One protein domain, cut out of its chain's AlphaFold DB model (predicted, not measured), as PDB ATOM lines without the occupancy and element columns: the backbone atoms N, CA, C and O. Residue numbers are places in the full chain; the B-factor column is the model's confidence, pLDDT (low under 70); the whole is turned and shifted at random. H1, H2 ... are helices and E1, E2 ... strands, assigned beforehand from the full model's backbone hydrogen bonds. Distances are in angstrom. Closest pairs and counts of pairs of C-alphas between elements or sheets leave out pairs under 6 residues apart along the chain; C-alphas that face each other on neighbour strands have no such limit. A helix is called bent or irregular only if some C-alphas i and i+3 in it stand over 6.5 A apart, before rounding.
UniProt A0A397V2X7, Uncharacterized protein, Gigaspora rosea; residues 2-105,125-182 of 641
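Overview. This is residues 2 to 105 and 125 to 182 of the 641 residues of an uncharacterized protein of Gigaspora rosea (UniProt A0A397V2X7). A small three-stranded sheet, E1 to E3, lies near the mean of the C-alphas; H7 grazes it, and H5 and H6 each touch H7, making a helical group beside the sheet. Away from this, the short helices H1, H2 and H3 form a loose cluster at one end of the long axis, while H4 stands by itself between two long unnamed stretches. The 162 printed residues hold eight named helices and three named strands, in the order H1 H2 H3 H4 H5 E1 H6 H7 E2 E3 H8; the sheet has the order E1 E2 E3 and is mixed, and the class is mostly helix. The whole is elongated, spanning 65 by 36 by 29 A, and only just loose, close to compact, with a radius of gyration of the C-alphas of 18.6 A.

Along the chain. Find C-alpha 2 at (-14.810, 47.503, 24.491); from there H1, residues 2 to 12, runs 15.9 A. It is irregular, with C-alphas 8 and 11 standing 7.3 A apart. Next come H2, residues 14 to 17, H3, residues 19 to 25, and H4, residues 43 to 51. At C-alpha 68, (-25.418, 58.896, -7.635), begins H5, residues 68 to 82, 20.6 A long. E1, residues 89 to 91, and H6, residues 96 to 102, precede the cut. After it look for H7, residues 133 to 144, 18.5 A long and only just irregular, with C-alphas 140 and 143 standing 6.7 A apart. E2 is residues 147 to 149, E3 residues 165 to 167, and H8 residues 170 to 176, ending at C-alpha 176, (-21.621, 42.270, 11.081).

Arrangement. Start at the sheet. E1 and E2 are parallel, with N 90 and O 147 3.0 A apart, within hydrogen-bond range. E2 and E3 form an antiparallel hairpin, with N 148 and O 166 at 2.8 A. H7 only grazes the sheet, with residues 139 to 144. H5 touches H7 with residues 68 to 72 alone, closest at the C-alphas of Leu 68 and His 138, 5.2 A, at a steep tilt of 52 degrees, the same way. H7, with residues 136 to 140 alone, touches H6, closest at the C-alphas of Arg 99 and Leu 139, 5.7 A, at a steep tilt of 66 degrees, opposite ways. H8 is only just not on the sheet, with 4 pairs of C-alphas within 10 A. H1 and H2 are close but not clearly touching, their closest C-alphas, Tyr 10 and Thr 16, at 6.7 A; so are H2 and H3, Ile 14 and Leu 22 at 7.3 A. H4 is apart from each other named element. Each O i to N i+4 pair is within hydrogen-bond range in H3, H4 and H5; the counts are 5 of 7 in H1, 4 of 8 in H7, and 0 of 3 in H6 and H8, where 4 of 4 and 3 of 4 O i to N i+3 pairs are within range; H2 is too short for an i+4 pair.

Size, cuts and confidence. The two C-alphas farthest apart are those of Lys 25 and Leu 125, 66.2 A. Residues 106 to 124 are not printed, and C-alphas 105 and 125 stand 21.0 A apart across the cut. The links H3 to H4, H4 to H5 and E2 to E3 are long. The mean pLDDT of the printed part is 81.2; look for values under 70 at residues 40 to 61, 104 to 105 and 179 to 182.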
ATOM      1  N   PRO A   2     -14.099  48.203  25.575       72.75
ATOM      2  CA  PRO A   2     -14.810  47.503  24.491       72.75
ATOM      3  C   PRO A   2     -15.516  46.206  24.931       72.75
ATOM      4  O   PRO A   2     -16.688  46.030  24.616       72.75
ATOM      5  N   GLN A   3     -14.869  45.357  25.743       77.00
ATOM      6  CA  GLN A   3     -15.473  44.095  26.209       77.00
ATOM      7  C   GLN A   3     -16.717  44.303  27.082       77.00
ATOM      8  O   GLN A   3     -17.691  43.574  26.939       77.00
ATOM      9  N   PHE A   4     -16.725  45.326  27.946       86.38
ATOM     10  CA  PHE A   4     -17.911  45.647  28.748       86.38
ATOM     11  C   PHE A   4     -19.104  46.020  27.860       86.38
ATOM     12  O   PHE A   4     -20.202  45.516  28.071       86.38
ATOM     13  N   LEU A   5     -18.884  46.873  26.849       84.50
ATOM     14  CA  LEU A   5     -19.940  47.294  25.929       84.50
ATOM     15  C   LEU A   5     -20.492  46.106  25.129       84.50
ATOM     16  O   LEU A   5     -21.702  45.991  24.971       84.50
ATOM     17  N   GLN A   6     -19.617  45.211  24.672       83.62
ATOM     18  CA  GLN A   6     -20.011  43.984  23.985       83.62
ATOM     19  C   GLN A   6     -20.911  43.099  24.859       83.62
ATOM     20  O   GLN A   6     -21.994  42.724  24.418       83.62
ATOM     21  N   THR A   7     -20.503  42.794  26.095       86.25
ATOM     22  CA  THR A   7     -21.315  41.971  27.006       86.25
ATOM     23  C   THR A   7     -22.634  42.655  27.353       86.25
ATOM     24  O   THR A   7     -23.676  42.012  27.332       86.25
ATOM     25  N   ALA A   8     -22.611  43.962  27.625       89.38
ATOM     26  CA  ALA A   8     -23.806  44.706  28.009       89.38
ATOM     27  C   ALA A   8     -24.840  44.821  26.877       89.38
ATOM     28  O   ALA A   8     -26.033  44.884  27.158       89.38
ATOM     29  N   LEU A   9     -24.401  44.869  25.613       87.56
ATOM     30  CA  LEU A   9     -25.294  44.984  24.457       87.56
ATOM     31  C   LEU A   9     -25.720  43.637  23.870       87.56
ATOM     32  O   LEU A   9     -26.679  43.626  23.103       87.56
ATOM     33  N   TYR A  10     -25.048  42.532  24.215       86.88
ATOM     34  CA  TYR A  10     -25.249  41.220  23.590       86.88
ATOM     35  C   TYR A  10     -26.726  40.811  23.525       86.88
ATOM     36  O   TYR A  10     -27.207  40.471  22.450       86.88
ATOM     37  N   ASP A  11     -27.464  40.947  24.628       89.38
ATOM     38  CA  ASP A  11     -28.878  40.550  24.721       89.38
ATOM     39  C   ASP A  11     -29.857  41.529  24.041       89.38
ATOM     40  O   ASP A  11     -31.066  41.303  24.030       89.38
ATOM     41  N   TYR A  12     -29.360  42.637  23.486       88.94
ATOM     42  CA  TYR A  12     -30.183  43.724  22.944       88.94
ATOM     43  C   TYR A  12     -29.955  43.988  21.451       88.94
ATOM     44  O   TYR A  12     -30.700  44.771  20.860       88.94
ATOM     45  N   THR A  13     -28.939  43.387  20.824       89.31
ATOM     46  CA  THR A  13     -28.648  43.635  19.406       89.31
ATOM     47  C   THR A  13     -29.531  42.804  18.475       89.31
ATOM     48  O   THR A  13     -29.944  41.689  18.800       89.31
ATOM     49  N   ILE A  14     -29.769  43.316  17.260       87.12
ATOM     50  CA  ILE A  14     -30.545  42.606  16.227       87.12
ATOM     51  C   ILE A  14     -29.929  41.241  15.875       87.12
ATOM     52  O   ILE A  14     -30.649  40.340  15.462       87.12
ATOM     53  N   GLN A  15     -28.609  41.088  16.040       83.56
ATOM     54  CA  GLN A  15     -27.875  39.855  15.766       83.56
ATOM     55  C   GLN A  15     -28.255  38.739  16.750       83.56
ATOM     56  O   GLN A  15     -28.210  37.572  16.376       83.56
ATOM     57  N   THR A  16     -28.643  39.086  17.982       87.31
ATOM     58  CA  THR A  16     -29.005  38.116  19.026       87.31
ATOM     59  C   THR A  16     -30.506  37.866  19.085       87.31
ATOM     60  O   THR A  16     -30.932  36.714  19.092       87.31
ATOM     61  N   VAL A  17     -31.320  38.926  19.126       90.38
ATOM     62  CA  VAL A  17     -32.773  38.793  19.355       90.38
ATOM     63  C   VAL A  17     -33.607  38.799  18.073       90.38
ATOM     64  O   VAL A  17     -34.792  38.486  18.110       90.38
ATOM     65  N   GLY A  18     -33.000  39.141  16.934       86.19
ATOM     66  CA  GLY A  18     -33.699  39.315  15.666       86.19
ATOM     67  C   GLY A  18     -34.368  40.687  15.533       86.19
ATOM     68  O   GLY A  18     -34.765  41.328  16.508       86.19
ATOM     69  N   LYS A  19     -34.492  41.156  14.286       88.06
ATOM     70  CA  LYS A  19     -35.108  42.453  13.966       88.06
ATOM     71  C   LYS A  19     -36.580  42.502  14.384       88.06
ATOM     72  O   LYS A  19     -36.994  43.474  15.005       88.06
ATOM     73  N   ASP A  20     -37.343  41.464  14.056       88.81
ATOM     74  CA  ASP A  20     -38.806  41.481  14.192       88.81
ATOM     75  C   ASP A  20     -39.248  41.533  15.658       88.81
ATOM     76  O   ASP A  20     -40.157  42.284  15.997       88.81
ATOM     77  N   TYR A  21     -38.526  40.841  16.549       91.31
ATOM     78  CA  TYR A  21     -38.739  40.953  17.993       91.31
ATOM     79  C   TYR A  21     -38.559  42.396  18.486       91.31
ATOM     80  O   TYR A  21     -39.353  42.896  19.284       91.31
ATOM     81  N   LEU A  22     -37.515  43.089  18.017       90.62
ATOM     82  CA  LEU A  22     -37.276  44.481  18.397       90.62
ATOM     83  C   LEU A  22     -38.336  45.411  17.801       90.62
ATOM     84  O   LEU A  22     -38.812  46.302  18.501       90.62
ATOM     85  N   GLU A  23     -38.739  45.201  16.549       92.38
ATOM     86  CA  GLU A  23     -39.820  45.972  15.930       92.38
ATOM     87  C   GLU A  23     -41.134  45.826  16.701       92.38
ATOM     88  O   GLU A  23     -41.749  46.839  17.031       92.38
ATOM     89  N   GLU A  24     -41.516  44.604  17.080       93.38
ATOM     90  CA  GLU A  24     -42.692  44.346  17.915       93.38
ATOM     91  C   GLU A  24     -42.570  45.036  19.280       93.38
ATOM     92  O   GLU A  24     -43.451  45.801  19.680       93.38
ATOM     93  N   LYS A  25     -41.437  44.843  19.969       94.38
ATOM     94  CA  LYS A  25     -41.176  45.417  21.297       94.38
ATOM     95  C   LYS A  25     -41.248  46.945  21.313       94.38
ATOM     96  O   LYS A  25     -41.669  47.522  22.314       94.38
ATOM     97  N   PHE A  26     -40.835  47.598  20.229       95.00
ATOM     98  CA  PHE A  26     -40.878  49.055  20.090       95.00
ATOM     99  C   PHE A  26     -42.122  49.568  19.343       95.00
ATOM    100  O   PHE A  26     -42.221  50.769  19.093       95.00
ATOM    101  N   GLY A  27     -43.084  48.701  19.002       95.06
ATOM    102  CA  GLY A  27     -44.316  49.089  18.309       95.06
ATOM    103  C   GLY A  27     -44.090  49.631  16.891       95.06
ATOM    104  O   GLY A  27     -44.866  50.458  16.404       95.06
ATOM    105  N   ILE A  28     -43.016  49.205  16.219       93.19
ATOM    106  CA  ILE A  28     -42.680  49.607  14.851       93.19
ATOM    107  C   ILE A  28     -43.569  48.822  13.882       93.19
ATOM    108  O   ILE A  28     -43.314  47.672  13.556       93.19
ATOM    109  N   THR A  29     -44.621  49.473  13.385       91.44
ATOM    110  CA  THR A  29     -45.584  48.879  12.434       91.44
ATOM    111  C   THR A  29     -45.224  49.111  10.966       91.44
ATOM    112  O   THR A  29     -45.866  48.572  10.067       91.44
ATOM    113  N   LYS A  30     -44.206  49.939  10.709       89.69
ATOM    114  CA  LYS A  30     -43.684  50.238   9.373       89.69
ATOM    115  C   LYS A  30     -42.197  49.891   9.351       89.69
ATOM    116  O   LYS A  30     -41.406  50.703   9.837       89.69
ATOM    117  N   PRO A  31     -41.819  48.709   8.841       84.88
ATOM    118  CA  PRO A  31     -40.430  48.277   8.867       84.88
ATOM    119  C   PRO A  31     -39.558  49.172   7.969       84.88
ATOM    120  O   PRO A  31     -40.066  49.780   7.017       84.88
ATOM    121  N   PRO A  32     -38.245  49.265   8.241       85.81
ATOM    122  CA  PRO A  32     -37.293  49.895   7.336       85.81
ATOM    123  C   PRO A  32     -37.343  49.260   5.941       85.81
ATOM    124  O   PRO A  32     -37.518  48.052   5.797       85.81
ATOM    125  N   LEU A  33     -37.165  50.083   4.908       86.31
ATOM    126  CA  LEU A  33     -37.233  49.665   3.508       86.31
ATOM    127  C   LEU A  33     -35.921  49.973   2.785       86.31
ATOM    128  O   LEU A  33     -35.189  50.895   3.155       86.31
ATOM    129  N   TYR A  34     -35.673  49.241   1.704       82.62
ATOM    130  CA  TYR A  34     -34.571  49.480   0.778       82.62
ATOM    131  C   TYR A  34     -35.151  50.094  -0.516       82.62
ATOM    132  O   TYR A  34     -36.107  49.573  -1.084       82.62
ATOM    133  N   PHE A  35     -34.633  51.256  -0.943       86.69
ATOM    134  CA  PHE A  35     -35.253  52.136  -1.956       86.69
ATOM    135  C   PHE A  35     -34.322  52.421  -3.155       86.69
ATOM    136  O   PHE A  35     -33.745  53.507  -3.247       86.69
ATOM    137  N   ILE A  36     -34.149  51.459  -4.069       80.69
ATOM    138  CA  ILE A  36     -33.263  51.599  -5.246       80.69
ATOM    139  C   ILE A  36     -33.866  50.925  -6.515       80.69
ATOM    140  O   ILE A  36     -35.056  50.614  -6.525       80.69
ATOM    141  N   SER A  37     -33.104  50.724  -7.600       81.94
ATOM    142  CA  SER A  37     -33.581  50.598  -9.000       81.94
ATOM    143  C   SER A  37     -34.336  49.306  -9.378       81.94
ATOM    144  O   SER A  37     -33.968  48.215  -8.951       81.94
ATOM    145  N   SER A  38     -35.355  49.392 -10.248       81.69
ATOM    146  CA  SER A  38     -36.092  48.213 -10.748       81.69
ATOM    147  C   SER A  38     -35.191  47.241 -11.526       81.69
ATOM    148  O   SER A  38     -35.229  46.043 -11.251       81.69
ATOM    149  N   ALA A  39     -34.286  47.753 -12.368       70.94
ATOM    150  CA  ALA A  39     -33.317  46.989 -13.176       70.94
ATOM    151  C   ALA A  39     -32.068  46.505 -12.385       70.94
ATOM    152  O   ALA A  39     -30.921  46.677 -12.806       70.94
ATOM    153  N   LYS A  40     -32.285  45.943 -11.192       69.12
ATOM    154  CA  LYS A  40     -31.277  45.442 -10.230       69.12
ATOM    155  C   LYS A  40     -30.731  44.045 -10.577       69.12
ATOM    156  O   LYS A  40     -31.420  43.231 -11.176       69.12
ATOM    157  N   HIS A  41     -29.529  43.710 -10.095       63.22
ATOM    158  CA  HIS A  41     -29.015  42.329 -10.137       63.22
ATOM    159  C   HIS A  41     -29.743  41.410  -9.133       63.22
ATOM    160  O   HIS A  41     -30.057  41.826  -8.015       63.22
ATOM    161  N   TYR A  42     -29.933  40.130  -9.486       57.72
ATOM    162  CA  TYR A  42     -30.691  39.144  -8.691       57.72
ATOM    163  C   TYR A  42     -30.119  38.864  -7.286       57.72
ATOM    164  O   TYR A  42     -30.828  38.374  -6.405       57.72
ATOM    165  N   SER A  43     -28.835  39.154  -7.044       52.84
ATOM    166  CA  SER A  43     -28.200  38.929  -5.734       52.84
ATOM    167  C   SER A  43     -28.828  39.751  -4.617       52.84
ATOM    168  O   SER A  43     -28.687  39.387  -3.456       52.84
ATOM    169  N   TRP A  44     -29.545  40.822  -4.935       59.78
ATOM    170  CA  TRP A  44     -30.192  41.657  -3.936       59.78
ATOM    171  C   TRP A  44     -31.557  41.178  -3.483       59.78
ATOM    172  O   TRP A  44     -31.713  41.061  -2.271       59.78
ATOM    173  N   PRO A  45     -32.511  40.804  -4.358       46.69
ATOM    174  CA  PRO A  45     -33.673  40.066  -3.883       46.69
ATOM    175  C   PRO A  45     -33.250  38.760  -3.195       46.69
ATOM    176  O   PRO A  45     -33.871  38.397  -2.208       46.69
ATOM    177  N   LYS A  46     -32.147  38.108  -3.605       42.88
ATOM    178  CA  LYS A  46     -31.591  36.935  -2.900       42.88
ATOM    179  C   LYS A  46     -30.999  37.271  -1.522       42.88
ATOM    180  O   LYS A  46     -31.302  36.586  -0.552       42.88
ATOM    181  N   GLY A  47     -30.185  38.322  -1.414       43.94
ATOM    182  CA  GLY A  47     -29.617  38.793  -0.143       43.94
ATOM    183  C   GLY A  47     -30.701  39.275   0.821       43.94
ATOM    184  O   GLY A  47     -30.641  39.014   2.017       43.94
ATOM    185  N   CYS A  48     -31.758  39.873   0.279       40.88
ATOM    186  CA  CYS A  48     -32.965  40.257   1.002       40.88
ATOM    187  C   CYS A  48     -33.919  39.074   1.240       40.88
ATOM    188  O   CYS A  48     -34.714  39.114   2.162       40.88
ATOM    189  N   GLY A  49     -33.830  37.984   0.483       31.19
ATOM    190  CA  GLY A  49     -34.485  36.713   0.813       31.19
ATOM    191  C   GLY A  49     -33.862  36.043   2.042       31.19
ATOM    192  O   GLY A  49     -34.524  35.254   2.702       31.19
ATOM    193  N   GLY A  50     -32.614  36.402   2.377       32.50
ATOM    194  CA  GLY A  50     -31.967  36.068   3.648       32.50
ATOM    195  C   GLY A  50     -32.117  37.118   4.769       32.50
ATOM    196  O   GLY A  50     -31.938  36.736   5.921       32.50
ATOM    197  N   LEU A  51     -32.409  38.408   4.469       34.09
ATOM    198  CA  LEU A  51     -32.374  39.555   5.427       34.09
ATOM    199  C   LEU A  51     -33.399  40.724   5.221       34.09
ATOM    200  O   LEU A  51     -33.299  41.751   5.887       34.09
ATOM    201  N   CYS A  52     -34.392  40.567   4.343       24.59
ATOM    202  CA  CYS A  52     -35.499  41.476   3.952       24.59
ATOM    203  C   CYS A  52     -35.159  42.798   3.200       24.59
ATOM    204  O   CYS A  52     -34.277  43.545   3.597       24.59
ATOM    205  N   GLY A  53     -35.930  43.140   2.141       25.30
ATOM    206  CA  GLY A  53     -36.114  44.533   1.655       25.30
ATOM    207  C   GLY A  53     -35.926  44.896   0.156       25.30
ATOM    208  O   GLY A  53     -36.748  45.642  -0.365       25.30
ATOM    209  N   ASN A  54     -34.939  44.323  -0.548       27.56
ATOM    210  CA  ASN A  54     -34.643  44.387  -2.008       27.56
ATOM    211  C   ASN A  54     -33.907  45.644  -2.588       27.56
ATOM    212  O   ASN A  54     -33.981  46.739  -2.052       27.56
ATOM    213  N   SER A  55     -33.284  45.493  -3.773       31.69
ATOM    214  CA  SER A  55     -32.846  46.551  -4.727       31.69
ATOM    215  C   SER A  55     -31.432  47.182  -4.667       31.69
ATOM    216  O   SER A  55     -30.834  47.248  -3.603       31.69
ATOM    217  N   TYR A  56     -30.901  47.636  -5.832       41.59
ATOM    218  CA  TYR A  56     -29.508  48.113  -6.114       41.59
ATOM    219  C   TYR A  56     -29.403  49.412  -6.943       41.59
ATOM    220  O   TYR A  56     -30.358  49.854  -7.572       41.59
ATOM    221  N   ASN A  57     -28.180  49.959  -7.004       25.91
ATOM    222  CA  ASN A  57     -27.766  51.184  -7.709       25.91
ATOM    223  C   ASN A  57     -26.997  50.895  -9.040       25.91
ATOM    224  O   ASN A  57     -25.882  51.393  -9.222       25.91
ATOM    225  N   GLY A  58     -27.513  50.045  -9.942       33.75
ATOM    226  CA  GLY A  58     -26.900  49.815 -11.270       33.75
ATOM    227  C   GLY A  58     -27.335  48.533 -12.003       33.75
ATOM    228  O   GLY A  58     -27.767  47.570 -11.367       33.75
ATOM    229  N   SER A  59     -27.206  48.513 -13.343       50.34
ATOM    230  CA  SER A  59     -27.846  47.504 -14.214       50.34
ATOM    231  C   SER A  59     -26.888  46.471 -14.821       50.34
ATOM    232  O   SER A  59     -25.974  46.830 -15.572       50.34
ATOM    233  N   THR A  60     -27.155  45.186 -14.588       58.72
ATOM    234  CA  THR A  60     -26.387  44.071 -15.184       58.72
ATOM    235  C   THR A  60     -26.607  43.967 -16.694       58.72
ATOM    236  O   THR A  60     -25.680  43.642 -17.428       58.72
ATOM    237  N   ASP A  61     -27.809  44.309 -17.156       66.44
ATOM    238  CA  ASP A  61     -28.224  44.074 -18.538       66.44
ATOM    239  C   ASP A  61     -27.735  45.134 -19.530       66.44
ATOM    240  O   ASP A  61     -27.527  44.815 -20.696       66.44
ATOM    241  N   HIS A  62     -27.543  46.388 -19.095       75.50
ATOM    242  CA  HIS A  62     -27.329  47.515 -20.015       75.50
ATOM    243  C   HIS A  62     -26.252  48.535 -19.608       75.50
ATOM    244  O   HIS A  62     -26.120  49.575 -20.252       75.50
ATOM    245  N   GLY A  63     -25.474  48.262 -18.552       78.94
ATOM    246  CA  GLY A  63     -24.300  49.066 -18.181       78.94
ATOM    247  C   GLY A  63     -24.567  50.553 -17.918       78.94
ATOM    248  O   GLY A  63     -23.679  51.370 -18.156       78.94
ATOM    249  N   ALA A  64     -25.769  50.922 -17.463       87.19
ATOM    250  CA  ALA A  64     -26.100  52.307 -17.130       87.19
ATOM    251  C   ALA A  64     -25.429  52.752 -15.822       87.19
ATOM    252  O   ALA A  64     -25.253  51.958 -14.892       87.19
ATOM    253  N   CYS A  65     -25.086  54.039 -15.739       86.56
ATOM    254  CA  CYS A  65     -24.569  54.654 -14.521       86.56
ATOM    255  C   CYS A  65     -25.665  55.490 -13.847       86.56
ATOM    256  O   CYS A  65     -26.041  56.554 -14.343       86.56
ATOM    257  N   ASP A  66     -26.175  55.021 -12.708       87.69
ATOM    258  CA  ASP A  66     -27.211  55.737 -11.959       87.69
ATOM    259  C   ASP A  66     -26.728  57.117 -11.482       87.69
ATOM    260  O   ASP A  66     -25.536  57.312 -11.206       87.69
ATOM    261  N   PRO A  67     -27.638  58.100 -11.323       91.12
ATOM    262  CA  PRO A  67     -27.274  59.468 -10.994       91.12
ATOM    263  C   PRO A  67     -26.896  59.649  -9.508       91.12
ATOM    264  O   PRO A  67     -27.506  60.441  -8.789       91.12
ATOM    265  N   LEU A  68     -25.836  58.980  -9.041       89.12
ATOM    266  CA  LEU A  68     -25.418  58.896  -7.635       89.12
ATOM    267  C   LEU A  68     -25.279  60.259  -6.929       89.12
ATOM    268  O   LEU A  68     -25.783  60.442  -5.826       89.12
ATOM    269  N   ALA A  69     -24.667  61.252  -7.583       91.31
ATOM    270  CA  ALA A  69     -24.628  62.632  -7.094       91.31
ATOM    271  C   ALA A  69     -26.009  63.203  -6.713       91.31
ATOM    272  O   ALA A  69     -26.130  63.895  -5.704       91.31
ATOM    273  N   ASN A  70     -27.054  62.888  -7.482       92.94
ATOM    274  CA  ASN A  70     -28.412  63.342  -7.192       92.94
ATOM    275  C   ASN A  70     -28.998  62.589  -5.986       92.94
ATOM    276  O   ASN A  70     -29.699  63.200  -5.185       92.94
ATOM    277  N   ILE A  71     -28.682  61.299  -5.819       91.94
ATOM    278  CA  ILE A  71     -29.106  60.480  -4.666       91.94
ATOM    279  C   ILE A  71     -28.456  60.987  -3.371       91.94
ATOM    280  O   ILE A  71     -29.122  61.125  -2.346       91.94
ATOM    281  N   ILE A  72     -27.171  61.342  -3.412       90.44
ATOM    282  CA  ILE A  72     -26.471  61.926  -2.259       90.44
ATOM    283  C   ILE A  72     -27.087  63.278  -1.880       90.44
ATOM    284  O   ILE A  72     -27.398  63.501  -0.710       90.44
ATOM    285  N   ALA A  73     -27.348  64.143  -2.865       95.75
ATOM    286  CA  ALA A  73     -28.048  65.407  -2.631       95.75
ATOM    287  C   ALA A  73     -29.469  65.190  -2.073       95.75
ATOM    288  O   ALA A  73     -29.937  65.961  -1.231       95.75
ATOM    289  N   LEU A  74     -30.152  64.123  -2.505       94.88
ATOM    290  CA  LEU A  74     -31.454  63.728  -1.977       94.88
ATOM    291  C   LEU A  74     -31.358  63.377  -0.489       94.88
ATOM    292  O   LEU A  74     -32.136  63.918   0.297       94.88
ATOM    293  N   ARG A  75     -30.381  62.552  -0.087       94.69
ATOM    294  CA  ARG A  75     -30.133  62.219   1.326       94.69
ATOM    295  C   ARG A  75     -29.938  63.474   2.168       94.69
ATOM    296  O   ARG A  75     -30.641  63.650   3.157       94.69
ATOM    297  N   GLU A  76     -29.049  64.373   1.742       95.81
ATOM    298  CA  GLU A  76     -28.784  65.621   2.471       95.81
ATOM    299  C   GLU A  76     -30.044  66.479   2.628       95.81
ATOM    300  O   GLU A  76     -30.308  67.030   3.701       95.81
ATOM    301  N   ARG A  77     -30.856  66.579   1.567       97.38
ATOM    302  CA  ARG A  77     -32.119  67.322   1.600       97.38
ATOM    303  C   ARG A  77     -33.100  66.720   2.604       97.38
ATOM    304  O   ARG A  77     -33.707  67.469   3.367       97.38
ATOM    305  N   TYR A  78     -33.275  65.398   2.595       96.62
ATOM    306  CA  TYR A  78     -34.215  64.724   3.492       96.62
ATOM    307  C   TYR A  78     -33.768  64.770   4.954       96.62
ATOM    308  O   TYR A  78     -34.600  65.024   5.825       96.62
ATOM    309  N   GLN A  79     -32.463  64.654   5.206       96.75
ATOM    310  CA  GLN A  79     -31.891  64.801   6.543       96.75
ATOM    311  C   GLN A  79     -32.161  66.199   7.101       96.75
ATOM    312  O   GLN A  79     -32.704  66.328   8.195       96.75
ATOM    313  N   ARG A  80     -31.845  67.253   6.334       97.19
ATOM    314  CA  ARG A  80     -32.014  68.643   6.793       97.19
ATOM    315  C   ARG A  80     -33.477  69.045   6.960       97.19
ATOM    316  O   ARG A  80     -33.795  69.780   7.887       97.19
ATOM    317  N   LYS A  81     -34.356  68.621   6.046       97.50
ATOM    318  CA  LYS A  81     -35.744  69.108   5.997       97.50
ATOM    319  C   LYS A  81     -36.724  68.264   6.810       97.50
ATOM    320  O   LYS A  81     -37.700  68.807   7.313       97.50
ATOM    321  N   TYR A  82     -36.493  66.957   6.899       96.81
ATOM    322  CA  TYR A  82     -37.459  66.011   7.464       96.81
ATOM    323  C   TYR A  82     -36.872  65.140   8.580       96.81
ATOM    324  O   TYR A  82     -37.592  64.313   9.127       96.81
ATOM    325  N   GLY A  83     -35.579  65.275   8.901       96.88
ATOM    326  CA  GLY A  83     -34.905  64.402   9.868       96.88
ATOM    327  C   GLY A  83     -34.749  62.951   9.396       96.88
ATOM    328  O   GLY A  83     -34.366  62.095  10.188       96.88
ATOM    329  N   LEU A  84     -35.025  62.655   8.118       94.88
ATOM    330  CA  LEU A  84     -34.919  61.310   7.549       94.88
ATOM    331  C   LEU A  84     -33.517  61.080   6.977       94.88
ATOM    332  O   LEU A  84     -33.065  61.824   6.108       94.88
ATOM    333  N   SER A  85     -32.859  60.011   7.418       94.38
ATOM    334  CA  SER A  85     -31.542  59.582   6.944       94.38
ATOM    335  C   SER A  85     -31.602  58.161   6.394       94.38
ATOM    336  O   SER A  85     -32.474  57.385   6.773       94.38
ATOM    337  N   PHE A  86     -30.658  57.813   5.522       93.38
ATOM    338  CA  PHE A  86     -30.498  56.458   5.003       93.38
ATOM    339  C   PHE A  86     -29.042  56.184   4.611       93.38
ATOM    340  O   PHE A  86     -28.283  57.102   4.276       93.38
ATOM    341  N   VAL A  87     -28.667  54.907   4.671       93.81
ATOM    342  CA  VAL A  87     -27.368  54.404   4.207       93.81
ATOM    343  C   VAL A  87     -27.386  54.341   2.682       93.81
ATOM    344  O   VAL A  87     -28.375  53.918   2.086       93.81
ATOM    345  N   ILE A  88     -26.296  54.761   2.046       93.94
ATOM    346  CA  ILE A  88     -26.112  54.658   0.599       93.94
ATOM    347  C   ILE A  88     -25.069  53.582   0.324       93.94
ATOM    348  O   ILE A  88     -23.883  53.767   0.600       93.94
ATOM    349  N   HIS A  89     -25.517  52.479  -0.265       93.81
ATOM    350  CA  HIS A  89     -24.644  51.490  -0.877       93.81
ATOM    351  C   HIS A  89     -24.603  51.715  -2.390       93.81
ATOM    352  O   HIS A  89     -25.653  51.780  -3.028       93.81
ATOM    353  N   ALA A  90     -23.408  51.796  -2.972       89.19
ATOM    354  CA  ALA A  90     -23.268  51.688  -4.419       89.19
ATOM    355  C   ALA A  90     -22.920  50.250  -4.788       89.19
ATOM    356  O   ALA A  90     -21.830  49.780  -4.455       89.19
ATOM    357  N   ASP A  91     -23.783  49.584  -5.560       89.44
ATOM    358  CA  ASP A  91     -23.207  48.560  -6.414       89.44
ATOM    359  C   ASP A  91     -22.326  49.257  -7.440       89.44
ATOM    360  O   ASP A  91     -22.731  50.186  -8.142       89.44
ATOM    361  N   ALA A  92     -21.089  48.809  -7.481       88.19
ATOM    362  CA  ALA A  92     -20.160  49.110  -8.535       88.19
ATOM    363  C   ALA A  92     -19.406  47.823  -8.893       88.19
ATOM    364  O   ALA A  92     -18.228  47.873  -9.246       88.19
ATOM    365  N   ALA A  93     -20.074  46.664  -8.812       87.25
ATOM    366  CA  ALA A  93     -19.472  45.372  -9.105       87.25
ATOM    367  C   ALA A  93     -18.878  45.385 -10.519       87.25
ATOM    368  O   ALA A  93     -17.717  45.044 -10.723       87.25
ATOM    369  N   TRP A  94     -19.655  45.886 -11.487       88.31
ATOM    370  CA  TRP A  94     -19.181  46.178 -12.841       88.31
ATOM    371  C   TRP A  94     -18.505  47.552 -12.958       88.31
ATOM    372  O   TRP A  94     -17.408  47.670 -13.500       88.31
ATOM    373  N   GLY A  95     -19.150  48.616 -12.469       87.06
ATOM    374  CA  GLY A  95     -18.733  49.999 -12.744       87.06
ATOM    375  C   GLY A  95     -17.532  50.510 -11.938       87.06
ATOM    376  O   GLY A  95     -16.943  51.529 -12.292       87.06
ATOM    377  N   GLY A  96     -17.142  49.831 -10.859       87.25
ATOM    378  CA  GLY A  96     -16.216  50.361  -9.854       87.25
ATOM    379  C   GLY A  96     -14.819  50.627 -10.399       87.25
ATOM    380  O   GLY A  96     -14.254  51.698 -10.167       87.25
ATOM    381  N   TYR A  97     -14.283  49.707 -11.205       90.06
ATOM    382  CA  TYR A  97     -12.950  49.873 -11.788       90.06
ATOM    383  C   TYR A  97     -12.873  50.972 -12.851       90.06
ATOM    384  O   TYR A  97     -11.800  51.555 -13.029       90.06
ATOM    385  N   PHE A  98     -13.989  51.365 -13.474       90.62
ATOM    386  CA  PHE A  98     -14.025  52.516 -14.386       90.62
ATOM    387  C   PHE A  98     -13.691  53.834 -13.676       90.62
ATOM    388  O   PHE A  98     -13.182  54.761 -14.308       90.62
ATOM    389  N   ARG A  99     -13.837  53.913 -12.342       89.44
ATOM    390  CA  ARG A  99     -13.356  55.062 -11.554       89.44
ATOM    391  C   ARG A  99     -11.845  55.286 -11.703       89.44
ATOM    392  O   ARG A  99     -11.389  56.424 -11.595       89.44
ATOM    393  N   SER A 100     -11.060  54.245 -12.004       87.31
ATOM    394  CA  SER A 100      -9.619  54.378 -12.280       87.31
ATOM    395  C   SER A 100      -9.317  55.302 -13.469       87.31
ATOM    396  O   SER A 100      -8.253  55.920 -13.511       87.31
ATOM    397  N   MET A 101     -10.276  55.479 -14.388       87.88
ATOM    398  CA  MET A 101     -10.169  56.398 -15.524       87.88
ATOM    399  C   MET A 101     -10.259  57.875 -15.135       87.88
ATOM    400  O   MET A 101      -9.889  58.732 -15.934       87.88
ATOM    401  N   LEU A 102     -10.707  58.183 -13.914       86.69
ATOM    402  CA  LEU A 102     -10.775  59.548 -13.387       86.69
ATOM    403  C   LEU A 102      -9.492  59.969 -12.663       86.69
ATOM    404  O   LEU A 102      -9.300  61.153 -12.398       86.69
ATOM    405  N   ILE A 103      -8.624  59.014 -12.315       73.62
ATOM    406  CA  ILE A 103      -7.429  59.283 -11.516       73.62
ATOM    407  C   ILE A 103      -6.312  59.777 -12.455       73.62
ATOM    408  O   ILE A 103      -5.880  59.028 -13.347       73.62
ATOM    409  N   PRO A 104      -5.823  61.025 -12.288       64.00
ATOM    410  CA  PRO A 104      -4.703  61.522 -13.077       64.00
ATOM    411  C   PRO A 104      -3.454  60.671 -12.802       64.00
ATOM    412  O   PRO A 104      -3.292  60.138 -11.700       64.00
ATOM    413  N   PRO A 105      -2.559  60.488 -13.790       54.50
ATOM    414  CA  PRO A 105      -1.297  59.816 -13.512       54.50
ATOM    415  C   PRO A 105      -0.523  60.632 -12.458       54.50
ATOM    416  O   PRO A 105      -0.558  61.863 -12.517       54.50
ATOM    417  N   LEU A 125      -3.012  50.539 -33.762       75.94
ATOM    418  CA  LEU A 125      -3.342  51.535 -32.739       75.94
ATOM    419  C   LEU A 125      -4.752  51.334 -32.158       75.94
ATOM    420  O   LEU A 125      -5.755  51.428 -32.869       75.94
ATOM    421  N   VAL A 126      -4.849  51.200 -30.829       82.25
ATOM    422  CA  VAL A 126      -6.120  51.281 -30.084       82.25
ATOM    423  C   VAL A 126      -6.127  52.518 -29.181       82.25
ATOM    424  O   VAL A 126      -5.439  52.528 -28.151       82.25
ATOM    425  N   PRO A 127      -6.892  53.567 -29.538       85.44
ATOM    426  CA  PRO A 127      -7.036  54.771 -28.731       85.44
ATOM    427  C   PRO A 127      -7.731  54.510 -27.396       85.44
ATOM    428  O   PRO A 127      -8.510  53.571 -27.244       85.44
ATOM    429  N   MET A 128      -7.514  55.406 -26.435       86.88
ATOM    430  CA  MET A 128      -8.319  55.458 -25.217       86.88
ATOM    431  C   MET A 128      -9.467  56.455 -25.382       86.88
ATOM    432  O   MET A 128      -9.233  57.614 -25.729       86.88
ATOM    433  N   LEU A 129     -10.688  56.046 -25.040       88.12
ATOM    434  CA  LEU A 129     -11.842  56.938 -24.968       88.12
ATOM    435  C   LEU A 129     -12.180  57.257 -23.511       88.12
ATOM    436  O   LEU A 129     -12.404  56.358 -22.698       88.12
ATOM    437  N   ALA A 130     -12.243  58.546 -23.180       88.94
ATOM    438  CA  ALA A 130     -12.702  58.992 -21.869       88.94
ATOM    439  C   ALA A 130     -14.185  58.647 -21.656       88.94
ATOM    440  O   ALA A 130     -14.973  58.636 -22.597       88.94
ATOM    441  N   LEU A 131     -14.567  58.417 -20.401       89.81
ATOM    442  CA  LEU A 131     -15.968  58.235 -20.028       89.81
ATOM    443  C   LEU A 131     -16.779  59.500 -20.332       89.81
ATOM    444  O   LEU A 131     -16.261  60.618 -20.222       89.81
ATOM    445  N   ASN A 132     -18.061  59.323 -20.649       90.62
ATOM    446  CA  ASN A 132     -18.968  60.446 -20.862       90.62
ATOM    447  C   ASN A 132     -19.124  61.292 -19.575       90.62
ATOM    448  O   ASN A 132     -18.821  60.846 -18.462       90.62
ATOM    449  N   LEU A 133     -19.567  62.546 -19.715       91.88
ATOM    450  CA  LEU A 133     -19.599  63.494 -18.593       91.88
ATOM    451  C   LEU A 133     -20.519  63.039 -17.449       91.88
ATOM    452  O   LEU A 133     -20.174  63.238 -16.282       91.88
ATOM    453  N   HIS A 134     -21.654  62.422 -17.785       90.50
ATOM    454  CA  HIS A 134     -22.603  61.856 -16.826       90.50
ATOM    455  C   HIS A 134     -21.929  60.759 -15.991       90.50
ATOM    456  O   HIS A 134     -21.791  60.910 -14.775       90.50
ATOM    457  N   THR A 135     -21.382  59.730 -16.637       90.19
ATOM    458  CA  THR A 135     -20.675  58.620 -15.985       90.19
ATOM    459  C   THR A 135     -19.502  59.112 -15.142       90.19
ATOM    460  O   THR A 135     -19.359  58.719 -13.985       90.19
ATOM    461  N   ARG A 136     -18.680  60.036 -15.664       91.38
ATOM    462  CA  ARG A 136     -17.571  60.642 -14.904       91.38
ATOM    463  C   ARG A 136     -18.051  61.294 -13.612       91.38
ATOM    464  O   ARG A 136     -17.453  61.075 -12.559       91.38
ATOM    465  N   LYS A 137     -19.101  62.118 -13.703       92.38
ATOM    466  CA  LYS A 137     -19.678  62.824 -12.555       92.38
ATOM    467  C   LYS A 137     -20.129  61.823 -11.501       92.38
ATOM    468  O   LYS A 137     -19.785  61.977 -10.335       92.38
ATOM    469  N   HIS A 138     -20.876  60.799 -11.897       88.88
ATOM    470  CA  HIS A 138     -21.482  59.879 -10.942       88.88
ATOM    471  C   HIS A 138     -20.478  58.876 -10.351       88.88
ATOM    472  O   HIS A 138     -20.545  58.610  -9.152       88.88
ATOM    473  N   LEU A 139     -19.459  58.446 -11.104       87.50
ATOM    474  CA  LEU A 139     -18.351  57.645 -10.565       87.50
ATOM    475  C   LEU A 139     -17.462  58.413  -9.569       87.50
ATOM    476  O   LEU A 139     -16.961  57.814  -8.616       87.50
ATOM    477  N   ASP A 140     -17.257  59.728  -9.734       89.81
ATOM    478  CA  ASP A 140     -16.507  60.513  -8.736       89.81
ATOM    479  C   ASP A 140     -17.237  60.572  -7.382       89.81
ATOM    480  O   ASP A 140     -16.602  60.656  -6.328       89.81
ATOM    481  N   TYR A 141     -18.567  60.452  -7.395       91.31
ATOM    482  CA  TYR A 141     -19.399  60.504  -6.193       91.31
ATOM    483  C   TYR A 141     -19.451  59.187  -5.407       91.31
ATOM    484  O   TYR A 141     -19.946  59.194  -4.281       91.31
ATOM    485  N   LEU A 142     -18.856  58.098  -5.913       86.94
ATOM    486  CA  LEU A 142     -18.716  56.835  -5.172       86.94
ATOM    487  C   LEU A 142     -18.078  57.034  -3.785       86.94
ATOM    488  O   LEU A 142     -18.459  56.373  -2.827       86.94
ATOM    489  N   LYS A 143     -17.165  58.006  -3.640       89.00
ATOM    490  CA  LYS A 143     -16.477  58.331  -2.372       89.00
ATOM    491  C   LYS A 143     -17.397  58.787  -1.226       89.00
ATOM    492  O   LYS A 143     -16.941  58.882  -0.088       89.00
ATOM    493  N   TYR A 144     -18.655  59.115  -1.519       91.81
ATOM    494  CA  TYR A 144     -19.646  59.559  -0.532       91.81
ATOM    495  C   TYR A 144     -20.631  58.458  -0.113       91.81
ATOM    496  O   TYR A 144     -21.438  58.694   0.793       91.81
ATOM    497  N   CYS A 145     -20.576  57.285  -0.752       90.75
ATOM    498  CA  CYS A 145     -21.324  56.105  -0.328       90.75
ATOM    499  C   CYS A 145     -20.774  55.573   0.993       90.75
ATOM    500  O   CYS A 145     -19.586  55.710   1.275       90.75
ATOM    501  N   ASP A 146     -21.629  54.947   1.791       94.31
ATOM    502  CA  ASP A 146     -21.243  54.327   3.058       94.31
ATOM    503  C   ASP A 146     -20.581  52.961   2.818       94.31
ATOM    504  O   ASP A 146     -19.651  52.577   3.532       94.31
ATOM    505  N   SER A 147     -20.993  52.264   1.756       92.06
ATOM    506  CA  SER A 147     -20.326  51.061   1.257       92.06
ATOM    507  C   SER A 147     -20.413  50.925  -0.269       92.06
ATOM    508  O   SER A 147     -21.263  51.540  -0.917       92.06
ATOM    509  N   ILE A 148     -19.493  50.152  -0.852       89.06
ATOM    510  CA  ILE A 148     -19.377  49.927  -2.299       89.06
ATOM    511  C   ILE A 148     -19.067  48.453  -2.563       89.06
ATOM    512  O   ILE A 148     -18.054  47.955  -2.073       89.06
ATOM    513  N   THR A 149     -19.885  47.777  -3.368       91.12
ATOM    514  CA  THR A 149     -19.528  46.466  -3.944       91.12
ATOM    515  C   THR A 149     -18.678  46.687  -5.193       91.12
ATOM    516  O   THR A 149     -19.005  47.548  -6.005       91.12
ATOM    517  N   ILE A 150     -17.586  45.942  -5.367       86.31
ATOM    518  CA  ILE A 150     -16.683  46.031  -6.524       86.31
ATOM    519  C   ILE A 150     -16.092  44.655  -6.841       86.31
ATOM    520  O   ILE A 150     -15.553  44.010  -5.951       86.31
ATOM    521  N   ASP A 151     -16.129  44.221  -8.104       88.56
ATOM    522  CA  ASP A 151     -15.673  42.877  -8.477       88.56
ATOM    523  C   ASP A 151     -14.400  42.918  -9.337       88.56
ATOM    524  O   ASP A 151     -14.474  43.187 -10.543       88.56
ATOM    525  N   PRO A 152     -13.225  42.592  -8.762       88.38
ATOM    526  CA  PRO A 152     -12.013  42.302  -9.531       88.38
ATOM    527  C   PRO A 152     -12.243  41.300 -10.668       88.38
ATOM    528  O   PRO A 152     -11.717  41.481 -11.767       88.38
ATOM    529  N   GLN A 153     -13.086  40.293 -10.422       87.62
ATOM    530  CA  GLN A 153     -13.437  39.244 -11.383       87.62
ATOM    531  C   GLN A 153     -14.330  39.696 -12.549       87.62
ATOM    532  O   GLN A 153     -14.618  38.917 -13.457       87.62
ATOM    533  N   LYS A 154     -14.803  40.946 -12.511       90.94
ATOM    534  CA  LYS A 154     -15.531  41.596 -13.603       90.94
ATOM    535  C   LYS A 154     -14.575  42.540 -14.327       90.94
ATOM    536  O   LYS A 154     -13.605  42.098 -14.930       90.94
ATOM    537  N   SER A 155     -14.788  43.850 -14.229       88.75
ATOM    538  CA  SER A 155     -14.007  44.880 -14.931       88.75
ATOM    539  C   SER A 155     -12.594  45.110 -14.374       88.75
ATOM    540  O   SER A 155     -11.865  45.961 -14.884       88.75
ATOM    541  N   GLY A 156     -12.184  44.353 -13.349       88.19
ATOM    542  CA  GLY A 156     -10.825  44.364 -12.806       88.19
ATOM    543  C   GLY A 156      -9.835  43.444 -13.530       88.19
ATOM    544  O   GLY A 156      -8.641  43.550 -13.263       88.19
ATOM    545  N   TYR A 157     -10.300  42.594 -14.460       87.75
ATOM    546  CA  TYR A 157      -9.482  41.618 -15.206       87.75
ATOM    547  C   TYR A 157      -8.737  40.609 -14.314       87.75
ATOM    548  O   TYR A 157      -7.657  40.131 -14.666       87.75
ATOM    549  N   ILE A 158      -9.312  40.270 -13.161       87.38
ATOM    550  CA  ILE A 158      -8.813  39.198 -12.296       87.38
ATOM    551  C   ILE A 158      -9.618  37.917 -12.580       87.38
ATOM    552  O   ILE A 158     -10.814  38.004 -12.837       87.38
ATOM    553  N   PRO A 159      -9.017  36.718 -12.591       87.06
ATOM    554  CA  PRO A 159      -9.787  35.480 -12.701       87.06
ATOM    555  C   PRO A 159     -10.753  35.278 -11.525       87.06
ATOM    556  O   PRO A 159     -10.522  35.764 -10.420       87.06
ATOM    557  N   TYR A 160     -11.823  34.519 -11.752       84.19
ATOM    558  CA  TYR A 160     -12.717  34.088 -10.678       84.19
ATOM    559  C   TYR A 160     -11.993  33.150  -9.685       84.19
ATOM    560  O   TYR A 160     -11.173  32.342 -10.129       84.19
ATOM    561  N   PRO A 161     -12.353  33.162  -8.383       88.62
ATOM    562  CA  PRO A 161     -13.228  34.124  -7.711       88.62
ATOM    563  C   PRO A 161     -12.468  35.381  -7.236       88.62
ATOM    564  O   PRO A 161     -11.325  35.312  -6.796       88.62
ATOM    565  N   GLY A 162     -13.129  36.536  -7.263       81.25
ATOM    566  CA  GLY A 162     -12.574  37.828  -6.861       81.25
ATOM    567  C   GLY A 162     -13.655  38.900  -6.758       81.25
ATOM    568  O   GLY A 162     -13.785  39.728  -7.659       81.25
ATOM    569  N   GLY A 163     -14.442  38.866  -5.681       83.50
ATOM    570  CA  GLY A 163     -15.380  39.929  -5.298       83.50
ATOM    571  C   GLY A 163     -14.783  40.861  -4.241       83.50
ATOM    572  O   GLY A 163     -13.733  40.571  -3.668       83.50
ATOM    573  N   GLY A 164     -15.442  41.985  -3.973       85.62
ATOM    574  CA  GLY A 164     -14.958  42.967  -3.007       85.62
ATOM    575  C   GLY A 164     -16.062  43.857  -2.446       85.62
ATOM    576  O   GLY A 164     -16.999  44.242  -3.143       85.62
ATOM    577  N   LEU A 165     -15.923  44.213  -1.168       88.12
ATOM    578  CA  LEU A 165     -16.782  45.163  -0.468       88.12
ATOM    579  C   LEU A 165     -15.903  46.190   0.243       88.12
ATOM    580  O   LEU A 165     -15.024  45.841   1.028       88.12
ATOM    581  N   CYS A 166     -16.138  47.467  -0.029       87.56
ATOM    582  CA  CYS A 166     -15.440  48.567   0.619       87.56
ATOM    583  C   CYS A 166     -16.406  49.325   1.526       87.56
ATOM    584  O   CYS A 166     -17.458  49.761   1.066       87.56
ATOM    585  N   TYR A 167     -16.032  49.535   2.786       88.81
ATOM    586  CA  TYR A 167     -16.725  50.462   3.680       88.81
ATOM    587  C   TYR A 167     -16.008  51.806   3.675       88.81
ATOM    588  O   TYR A 167     -14.779  51.857   3.745       88.81
ATOM    589  N   ARG A 168     -16.765  52.903   3.628       90.25
ATOM    590  CA  ARG A 168     -16.195  54.251   3.767       90.25
ATOM    591  C   ARG A 168     -15.590  54.468   5.150       90.25
ATOM    592  O   ARG A 168     -14.587  55.164   5.277       90.25
ATOM    593  N   ASP A 169     -16.202  53.867   6.164       92.12
ATOM    594  CA  ASP A 169     -15.713  53.853   7.534       92.12
ATOM    595  C   ASP A 169     -15.459  52.411   7.974       92.12
ATOM    596  O   ASP A 169     -16.386  51.601   8.048       92.12
ATOM    597  N   GLN A 170     -14.205  52.093   8.300       85.19
ATOM    598  CA  GLN A 170     -13.811  50.744   8.699       85.19
ATOM    599  C   GLN A 170     -14.584  50.217   9.914       85.19
ATOM    600  O   GLN A 170     -14.730  49.009  10.050       85.19
ATOM    601  N   ARG A 171     -15.114  51.091  10.783       86.25
ATOM    602  CA  ARG A 171     -15.875  50.692  11.979       86.25
ATOM    603  C   ARG A 171     -17.185  49.987  11.628       86.25
ATOM    604  O   ARG A 171     -17.680  49.204  12.432       86.25
ATOM    605  N   MET A 172     -17.727  50.209  10.425       88.00
ATOM    606  CA  MET A 172     -18.938  49.523   9.955       88.00
ATOM    607  C   MET A 172     -18.752  48.005   9.870       88.00
ATOM    608  O   MET A 172     -19.722  47.275  10.053       88.00
ATOM    609  N   LYS A 173     -17.515  47.517   9.676       82.25
ATOM    610  CA  LYS A 173     -17.212  46.078   9.661       82.25
ATOM    611  C   LYS A 173     -17.537  45.388  10.993       82.25
ATOM    612  O   LYS A 173     -17.788  44.193  11.015       82.25
ATOM    613  N   SER A 174     -17.580  46.128  12.100       83.19
ATOM    614  CA  SER A 174     -17.956  45.570  13.401       83.19
ATOM    615  C   SER A 174     -19.459  45.289  13.514       83.19
ATOM    616  O   SER A 174     -19.835  44.423  14.293       83.19
ATOM    617  N   LEU A 175     -20.316  45.942  12.708       84.69
ATOM    618  CA  LEU A 175     -21.780  45.752  12.735       84.69
ATOM    619  C   LEU A 175     -22.230  44.374  12.230       84.69
ATOM    620  O   LEU A 175     -23.361  43.967  12.492       84.69
ATOM    621  N   VAL A 176     -21.364  43.656  11.508       80.75
ATOM    622  CA  VAL A 176     -21.621  42.270  11.081       80.75
ATOM    623  C   VAL A 176     -21.122  41.238  12.100       80.75
ATOM    624  O   VAL A 176     -21.165  40.042  11.835       80.75
ATOM    625  N   THR A 177     -20.651  41.684  13.269       74.62
ATOM    626  CA  THR A 177     -20.131  40.830  14.346       74.62
ATOM    627  C   THR A 177     -20.775  41.195  15.687       74.62
ATOM    628  O   THR A 177     -21.376  42.257  15.822       74.62
ATOM    629  N   TRP A 178     -20.592  40.355  16.709       72.12
ATOM    630  CA  TRP A 178     -20.908  40.709  18.102       72.12
ATOM    631  C   TRP A 178     -19.775  41.479  18.800       72.12
ATOM    632  O   TRP A 178     -19.871  41.750  19.993       72.12
ATOM    633  N   LEU A 179     -18.683  41.805  18.101       65.12
ATOM    634  CA  LEU A 179     -17.467  42.341  18.712       65.12
ATOM    635  C   LEU A 179     -17.408  43.867  18.628       65.12
ATOM    636  O   LEU A 179     -17.603  44.459  17.563       65.12
ATOM    637  N   ALA A 180     -17.062  44.509  19.743       61.06
ATOM    638  CA  ALA A 180     -16.705  45.925  19.739       61.06
ATOM    639  C   ALA A 180     -15.297  46.119  19.127       61.06
ATOM    640  O   ALA A 180     -14.454  45.236  19.278       61.06
ATOM    641  N   PRO A 181     -15.002  47.255  18.461       59.19
ATOM    642  CA  PRO A 181     -13.668  47.509  17.917       59.19
ATOM    643  C   PRO A 181     -12.600  47.465  19.020       59.19
ATOM    644  O   PRO A 181     -12.625  48.282  19.946       59.19
ATOM    645  N   GLU A 182     -11.662  46.524  18.924       59.53
ATOM    646  CA  GLU A 182     -10.514  46.424  19.827       59.53
ATOM    647  C   GLU A 182      -9.288  47.157  19.261       59.53
ATOM    648  O   GLU A 182      -9.162  47.382  18.056       59.53
TER     649      GLU A 182